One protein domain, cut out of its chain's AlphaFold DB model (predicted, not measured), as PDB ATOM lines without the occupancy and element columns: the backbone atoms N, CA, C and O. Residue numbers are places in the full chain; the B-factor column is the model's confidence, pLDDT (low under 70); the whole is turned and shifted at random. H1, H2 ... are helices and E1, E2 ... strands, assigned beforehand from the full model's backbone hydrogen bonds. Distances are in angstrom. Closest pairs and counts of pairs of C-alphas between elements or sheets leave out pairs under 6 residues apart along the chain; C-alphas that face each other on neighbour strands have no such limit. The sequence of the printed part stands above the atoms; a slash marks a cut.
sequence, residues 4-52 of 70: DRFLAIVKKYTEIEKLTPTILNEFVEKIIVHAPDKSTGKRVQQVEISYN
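AT A GLANCE: This is residues 4 to 52 of the 70 residues of a protein of Eisenbergiella massiliensis (UniProt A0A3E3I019). Picture a long, open, drawn-out model: a two-stranded hairpin, E1 and E2, whose far loop sticks out at one extreme with residues 38 to 43, and at the other end two short helices that make no compact core with it. H2 leads straight into E1, while H1 stands off beyond it, its residues 4 to 11 free. The printed part has 49 residues, with two named helices and then two named strands in the order H1, H2, E1, E2; the sheet, in the order E1 - E2, is antiparallel, and the class is mixed, helices and strands. It is extended, with a radius of gyration of the C-alphas of 16.7 A and spans of 53 by 20 by 11 A.

IN THESE COORDINATES: Find C-alpha 4 at (202.876, 144.619, 243.583); from there H1 runs through residues 4 to 14, 15.0 A long. Next comes H2, residues 21 to 26, 8.9 A. Look for C-alpha 28 at (180.401, 147.390, 244.179), where E1 begins, residues 28 to 33, 13.8 A. E2, residues 47 to 51, covers 13.1 A and ends at C-alpha 51, (180.706, 151.851, 243.433).

HOW THE PARTS SIT: H1 is apart from H2, E1 and E2. H2 is apart from E2, but only just, at 8.1 A. E1 and E2 form a hairpin, antiparallel at 167 degrees; the C-alphas of Val 28 and Tyr 51 face each other at 4.5 A. Look there for N 29 and O 50, 2.8 A, and N 48 and O 32, 2.9 A, within hydrogen-bond range. In H1 and H2 every O i to N i+4 pair is within that range.

THE WHOLE: The two C-alphas farthest apart, Asp 4 and Gly 41, are 54.1 A apart. The printed part has no cut. The link from E1 to E2 is long, 13 residues. Mean pLDDT of the printed part is 78.5; residues 4 to 7 and 9 to 19 are under 70.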
ATOM      1  N   ASP A   4     203.133 145.471 244.747       69.19
ATOM      2  CA  ASP A   4     202.876 144.619 243.583       69.19
ATOM      3  C   ASP A   4     201.399 144.240 243.443       69.19
ATOM      4  O   ASP A   4     200.852 144.232 242.342       69.19
ATOM      5  N   ARG A   5     200.708 143.996 244.566       69.62
ATOM      6  CA  ARG A   5     199.263 143.726 244.566       69.62
ATOM      7  C   ARG A   5     198.481 144.974 244.168       69.62
ATOM      8  O   ARG A   5     197.525 144.872 243.410       69.62
ATOM      9  N   PHE A   6     198.897 146.139 244.658       65.75
ATOM     10  CA  PHE A   6     198.295 147.415 244.279       65.75
ATOM     11  C   PHE A   6     198.509 147.713 242.788       65.75
ATOM     12  O   PHE A   6     197.546 148.002 242.087       65.75
ATOM     13  N   LEU A   7     199.731 147.546 242.271       67.50
ATOM     14  CA  LEU A   7     200.052 147.747 240.855       67.50
ATOM     15  C   LEU A   7     199.325 146.759 239.932       67.50
ATOM     16  O   LEU A   7     198.903 147.157 238.851       67.50
ATOM     17  N   ALA A   8     199.138 145.503 240.344       71.25
ATOM     18  CA  ALA A   8     198.361 144.524 239.579       71.25
ATOM     19  C   ALA A   8     196.876 144.905 239.494       71.25
ATOM     20  O   ALA A   8     196.267 144.796 238.432       71.25
ATOM     21  N   ILE A   9     196.309 145.396 240.599       64.19
ATOM     22  CA  ILE A   9     194.932 145.894 240.653       64.19
ATOM     23  C   ILE A   9     194.786 147.148 239.776       64.19
ATOM     24  O   ILE A   9     193.891 147.208 238.942       64.19
ATOM     25  N   VAL A  10     195.708 148.110 239.893       62.31
ATOM     26  CA  VAL A  10     195.706 149.337 239.081       62.31
ATOM     27  C   VAL A  10     195.848 149.019 237.593       62.31
ATOM     28  O   VAL A  10     195.056 149.530 236.812       62.31
ATOM     29  N   LYS A  11     196.770 148.125 237.199       63.97
ATOM     30  CA  LYS A  11     196.923 147.686 235.799       63.97
ATOM     31  C   LYS A  11     195.658 147.027 235.251       63.97
ATOM     32  O   LYS A  11     195.231 147.378 234.156       63.97
ATOM     33  N   LYS A  12     195.027 146.142 236.036       64.88
ATOM     34  CA  LYS A  12     193.742 145.509 235.689       64.88
ATOM     35  C   LYS A  12     192.632 146.549 235.471       64.88
ATOM     36  O   LYS A  12     191.732 146.296 234.680       64.88
ATOM     37  N   TYR A  13     192.702 147.704 236.138       57.19
ATOM     38  CA  TYR A  13     191.716 148.782 236.028       57.19
ATOM     39  C   TYR A  13     192.041 149.854 234.974       57.19
ATOM     40  O   TYR A  13     191.115 150.441 234.421       57.19
ATOM     41  N   THR A  14     193.312 150.086 234.630       59.66
ATOM     42  CA  THR A  14     193.710 151.023 233.559       59.66
ATOM     43  C   THR A  14     193.523 150.473 232.142       59.66
ATOM     44  O   THR A  14     193.497 151.258 231.203       59.66
ATOM     45  N   GLU A  15     193.369 149.155 231.974       61.53
ATOM     46  CA  GLU A  15     193.150 148.497 230.669       61.53
ATOM     47  C   GLU A  15     191.678 148.110 230.418       61.53
ATOM     48  O   GLU A  15     191.373 147.372 229.480       61.53
ATOM     49  N   ILE A  16     190.732 148.583 231.240       61.88
ATOM     50  CA  ILE A  16     189.307 148.307 231.012       61.88
ATOM     51  C   ILE A  16     188.824 149.133 229.813       61.88
ATOM     52  O   ILE A  16     188.367 150.261 229.962       61.88
ATOM     53  N   GLU A  17     188.878 148.550 228.616       63.53
ATOM     54  CA  GLU A  17     188.293 149.149 227.407       63.53
ATOM     55  C   GLU A  17     186.756 149.177 227.457       63.53
ATOM     56  O   GLU A  17     186.120 150.030 226.838       63.53
ATOM     57  N   LYS A  18     186.143 148.228 228.181       64.19
ATOM     58  CA  LYS A  18     184.687 148.113 228.338       64.19
ATOM     59  C   LYS A  18     184.301 147.708 229.748       64.19
ATOM     60  O   LYS A  18     184.748 146.686 230.270       64.19
ATOM     61  N   LEU A  19     183.379 148.472 230.315       66.00
ATOM     62  CA  LEU A  19     182.760 148.172 231.591       66.00
ATOM     63  C   LEU A  19     181.794 146.985 231.421       66.00
ATOM     64  O   LEU A  19     180.664 147.141 230.964       66.00
ATOM     65  N   THR A  20     182.268 145.771 231.708       73.81
ATOM     66  CA  THR A  20     181.432 144.560 231.661       73.81
ATOM     67  C   THR A  20     180.659 144.382 232.974       73.81
ATOM     68  O   THR A  20     181.134 144.844 234.014       73.81
ATOM     69  N   PRO A  21     179.518 143.665 232.983       75.75
ATOM     70  CA  PRO A  21     178.787 143.376 234.222       75.75
ATOM     71  C   PRO A  21     179.653 142.693 235.289       75.75
ATOM     72  O   PRO A  21     179.552 143.006 236.471       75.75
ATOM     73  N   THR A  22     180.555 141.799 234.874       79.19
ATOM     74  CA  THR A  22     181.502 141.125 235.774       79.19
ATOM     75  C   THR A  22     182.440 142.118 236.451       79.19
ATOM     76  O   THR A  22     182.640 142.046 237.657       79.19
ATOM     77  N   ILE A  23     182.983 143.065 235.684       75.25
ATOM     78  CA  ILE A  23     183.879 144.108 236.189       75.25
ATOM     79  C   ILE A  23     183.118 145.081 237.099       75.25
ATOM     80  O   ILE A  23     183.609 145.412 238.170       75.25
ATOM     81  N   LEU A  24     181.900 145.489 236.725       76.50
ATOM     82  CA  LEU A  24     181.038 146.336 237.561       76.50
ATOM     83  C   LEU A  24     180.791 145.736 238.940       76.50
ATOM     84  O   LEU A  24     180.889 146.442 239.940       76.50
ATOM     85  N   ASN A  25     180.511 144.433 238.994       81.31
ATOM     86  CA  ASN A  25     180.280 143.733 240.252       81.31
ATOM     87  C   ASN A  25     181.514 143.747 241.166       81.31
ATOM     88  O   ASN A  25     181.354 143.793 242.383       81.31
ATOM     89  N   GLU A  26     182.731 143.735 240.610       80.38
ATOM     90  CA  GLU A  26     183.966 143.842 241.404       80.38
ATOM     91  C   GLU A  26     184.124 145.220 242.071       80.38
ATOM     92  O   GLU A  26     184.797 145.324 243.095       80.38
ATOM     93  N   PHE A  27     183.505 146.264 241.514       78.50
ATOM     94  CA  PHE A  27     183.577 147.634 242.029       78.50
ATOM     95  C   PHE A  27     182.451 148.001 242.993       78.50
ATOM     96  O   PHE A  27     182.441 149.114 243.519       78.50
ATOM     97  N   VAL A  28     181.483 147.113 243.230       84.56
ATOM     98  CA  VAL A  28     180.401 147.390 244.179       84.56
ATOM     99  C   VAL A  28     180.991 147.477 245.586       84.56
ATOM    100  O   VAL A  28     181.419 146.480 246.163       84.56
ATOM    101  N   GLU A  29     180.994 148.681 246.149       83.88
ATOM    102  CA  GLU A  29     181.412 148.923 247.527       83.88
ATOM    103  C   GLU A  29     180.325 148.456 248.497       83.88
ATOM    104  O   GLU A  29     180.604 147.759 249.473       83.88
ATOM    105  N   LYS A  30     179.069 148.826 248.222       86.81
ATOM    106  CA  LYS A  30     177.906 148.421 249.017       86.81
ATOM    107  C   LYS A  30     176.608 148.516 248.221       86.81
ATOM    108  O   LYS A  30     176.474 149.337 247.314       86.81
ATOM    109  N   ILE A  31     175.631 147.718 248.643       89.69
ATOM    110  CA  ILE A  31     174.240 147.788 248.190       89.69
ATOM    111  C   ILE A  31     173.372 148.071 249.413       89.69
ATOM    112  O   ILE A  31     173.385 147.302 250.375       89.69
ATOM    113  N   ILE A  32     172.622 149.169 249.380       91.00
ATOM    114  CA  ILE A  32     171.680 149.547 250.431       91.00
ATOM    115  C   ILE A  32     170.272 149.296 249.911       91.00
ATOM    116  O   ILE A  32     169.849 149.847 248.897       91.00
ATOM    117  N   VAL A  33     169.537 148.455 250.630       93.06
ATOM    118  CA  VAL A  33     168.132 148.173 250.345       93.06
ATOM    119  C   VAL A  33     167.293 148.876 251.409       93.06
ATOM    120  O   VAL A  33     167.292 148.474 252.572       93.06
ATOM    121  N   HIS A  34     166.593 149.939 251.020       91.19
ATOM    122  CA  HIS A  34     165.712 150.691 251.923       91.19
ATOM    123  C   HIS A  34     164.452 149.901 252.225       91.19
ATOM    124  O   HIS A  34     164.141 148.981 251.489       91.19
ATOM    125  N   ALA A  35     163.695 150.243 253.267       93.31
ATOM    126  CA  ALA A  35     162.419 149.584 253.539       93.31
ATOM    127  C   ALA A  35     161.455 149.669 252.329       93.31
ATOM    128  O   ALA A  35     161.491 150.648 251.583       93.31
ATOM    129  N   PRO A  36     160.589 148.659 252.120       90.88
ATOM    130  CA  PRO A  36     159.586 148.718 251.063       90.88
ATOM    131  C   PRO A  36     158.587 149.848 251.293       90.88
ATOM    132  O   PRO A  36     157.993 149.932 252.369       90.88
ATOM    133  N   ASP A  37     158.311 150.618 250.246       92.31
ATOM    134  CA  ASP A  37     157.174 151.525 250.191       92.31
ATOM    135  C   ASP A  37     155.969 150.820 249.545       92.31
ATOM    136  O   ASP A  37     156.097 150.074 248.572       92.31
ATOM    137  N   LYS A  38     154.787 151.018 250.124       90.94
ATOM    138  CA  LYS A  38     153.497 150.525 249.617       90.94
ATOM    139  C   LYS A  38     152.420 151.612 249.587       90.94
ATOM    140  O   LYS A  38     151.245 151.295 249.403       90.94
ATOM    141  N   SER A  39     152.797 152.874 249.770       86.19
ATOM    142  CA  SER A  39     151.886 154.022 249.818       86.19
ATOM    143  C   SER A  39     151.001 154.148 248.566       86.19
ATOM    144  O   SER A  39     149.856 154.578 248.662       86.19
ATOM    145  N   THR A  40     151.486 153.691 247.408       82.75
ATOM    146  CA  THR A  40     150.796 153.740 246.103       82.75
ATOM    147  C   THR A  40     149.965 152.488 245.778       82.75
ATOM    148  O   THR A  40     149.478 152.340 244.658       82.75
ATOM    149  N   GLY A  41     149.828 151.541 246.714       89.31
ATOM    150  CA  GLY A  41     149.163 150.248 246.487       89.31
ATOM    151  C   GLY A  41     150.021 149.214 245.742       89.31
ATOM    152  O   GLY A  41     149.675 148.033 245.713       89.31
ATOM    153  N   LYS A  42     151.177 149.619 245.201       90.69
ATOM    154  CA  LYS A  42     152.213 148.735 244.652       90.69
ATOM    155  C   LYS A  42     153.413 148.708 245.594       90.69
ATOM    156  O   LYS A  42     153.719 149.704 246.239       90.69
ATOM    157  N   ARG A  43     154.103 147.566 245.681       89.19
ATOM    158  CA  ARG A  43     155.339 147.456 246.467       89.19
ATOM    159  C   ARG A  43     156.509 148.015 245.655       89.19
ATOM    160  O   ARG A  43     156.843 147.450 244.619       89.19
ATOM    161  N   VAL A  44     157.137 149.072 246.155       91.81
ATOM    162  CA  VAL A  44     158.348 149.691 245.604       91.81
ATOM    163  C   VAL A  44     159.483 149.507 246.605       91.81
ATOM    164  O   VAL A  44     159.283 149.634 247.810       91.81
ATOM    165  N   GLN A  45     160.678 149.174 246.124       91.00
ATOM    166  CA  GLN A  45     161.865 149.039 246.963       91.00
ATOM    167  C   GLN A  45     162.974 149.895 246.368       91.00
ATOM    168  O   GLN A  45     163.433 149.626 245.261       91.00
ATOM    169  N   GLN A  46     163.402 150.915 247.102       88.75
ATOM    170  CA  GLN A  46     164.555 151.701 246.696       88.75
ATOM    171  C   GLN A  46     165.833 150.906 246.982       88.75
ATOM    172  O   GLN A  46     166.031 150.401 248.093       88.75
ATOM    173  N   VAL A  47     166.685 150.802 245.965       87.69
ATOM    174  CA  VAL A  47     168.002 150.170 246.042       87.69
ATOM    175  C   VAL A  47     169.041 151.208 245.640       87.69
ATOM    176  O   VAL A  47     168.956 151.779 244.557       87.69
ATOM    177  N   GLU A  48     170.011 151.445 246.511       85.25
ATOM    178  CA  GLU A  48     171.175 152.283 246.238       85.25
ATOM    179  C   GLU A  48     172.395 151.376 246.068       85.25
ATOM    180  O   GLU A  48     172.682 150.536 246.924       85.25
ATOM    181  N   ILE A  49     173.111 151.530 244.955       85.56
ATOM    182  CA  ILE A  49     174.339 150.786 244.670       85.56
ATOM    183  C   ILE A  49     175.478 151.798 244.624       85.56
ATOM    184  O   ILE A  49     175.472 152.710 243.801       85.56
ATOM    185  N   SER A  50     176.443 151.635 245.520       81.31
ATOM    186  CA  SER A  50     177.626 152.483 245.606       81.31
ATOM    187  C   SER A  50     178.815 151.738 245.009       81.31
ATOM    188  O   SER A  50     179.067 150.585 245.366       81.31
ATOM    189  N   TYR A  51     179.526 152.395 244.094       81.25
ATOM    190  CA  TYR A  51     180.706 151.851 243.433       81.25
ATOM    191  C   TYR A  51     181.963 152.597 243.884       81.25
ATOM    192  O   TYR A  51     181.950 153.824 243.983       81.25
ATOM    193  N   ASN A  52     183.056 151.870 244.114       75.69
ATOM    194  CA  ASN A  52     184.363 152.455 244.396       75.69
ATOM    195  C   ASN A  52     185.187 152.604 243.110       75.69
ATOM    196  O   ASN A  52     185.030 151.844 242.162       75.69
TER     197      ASN A  52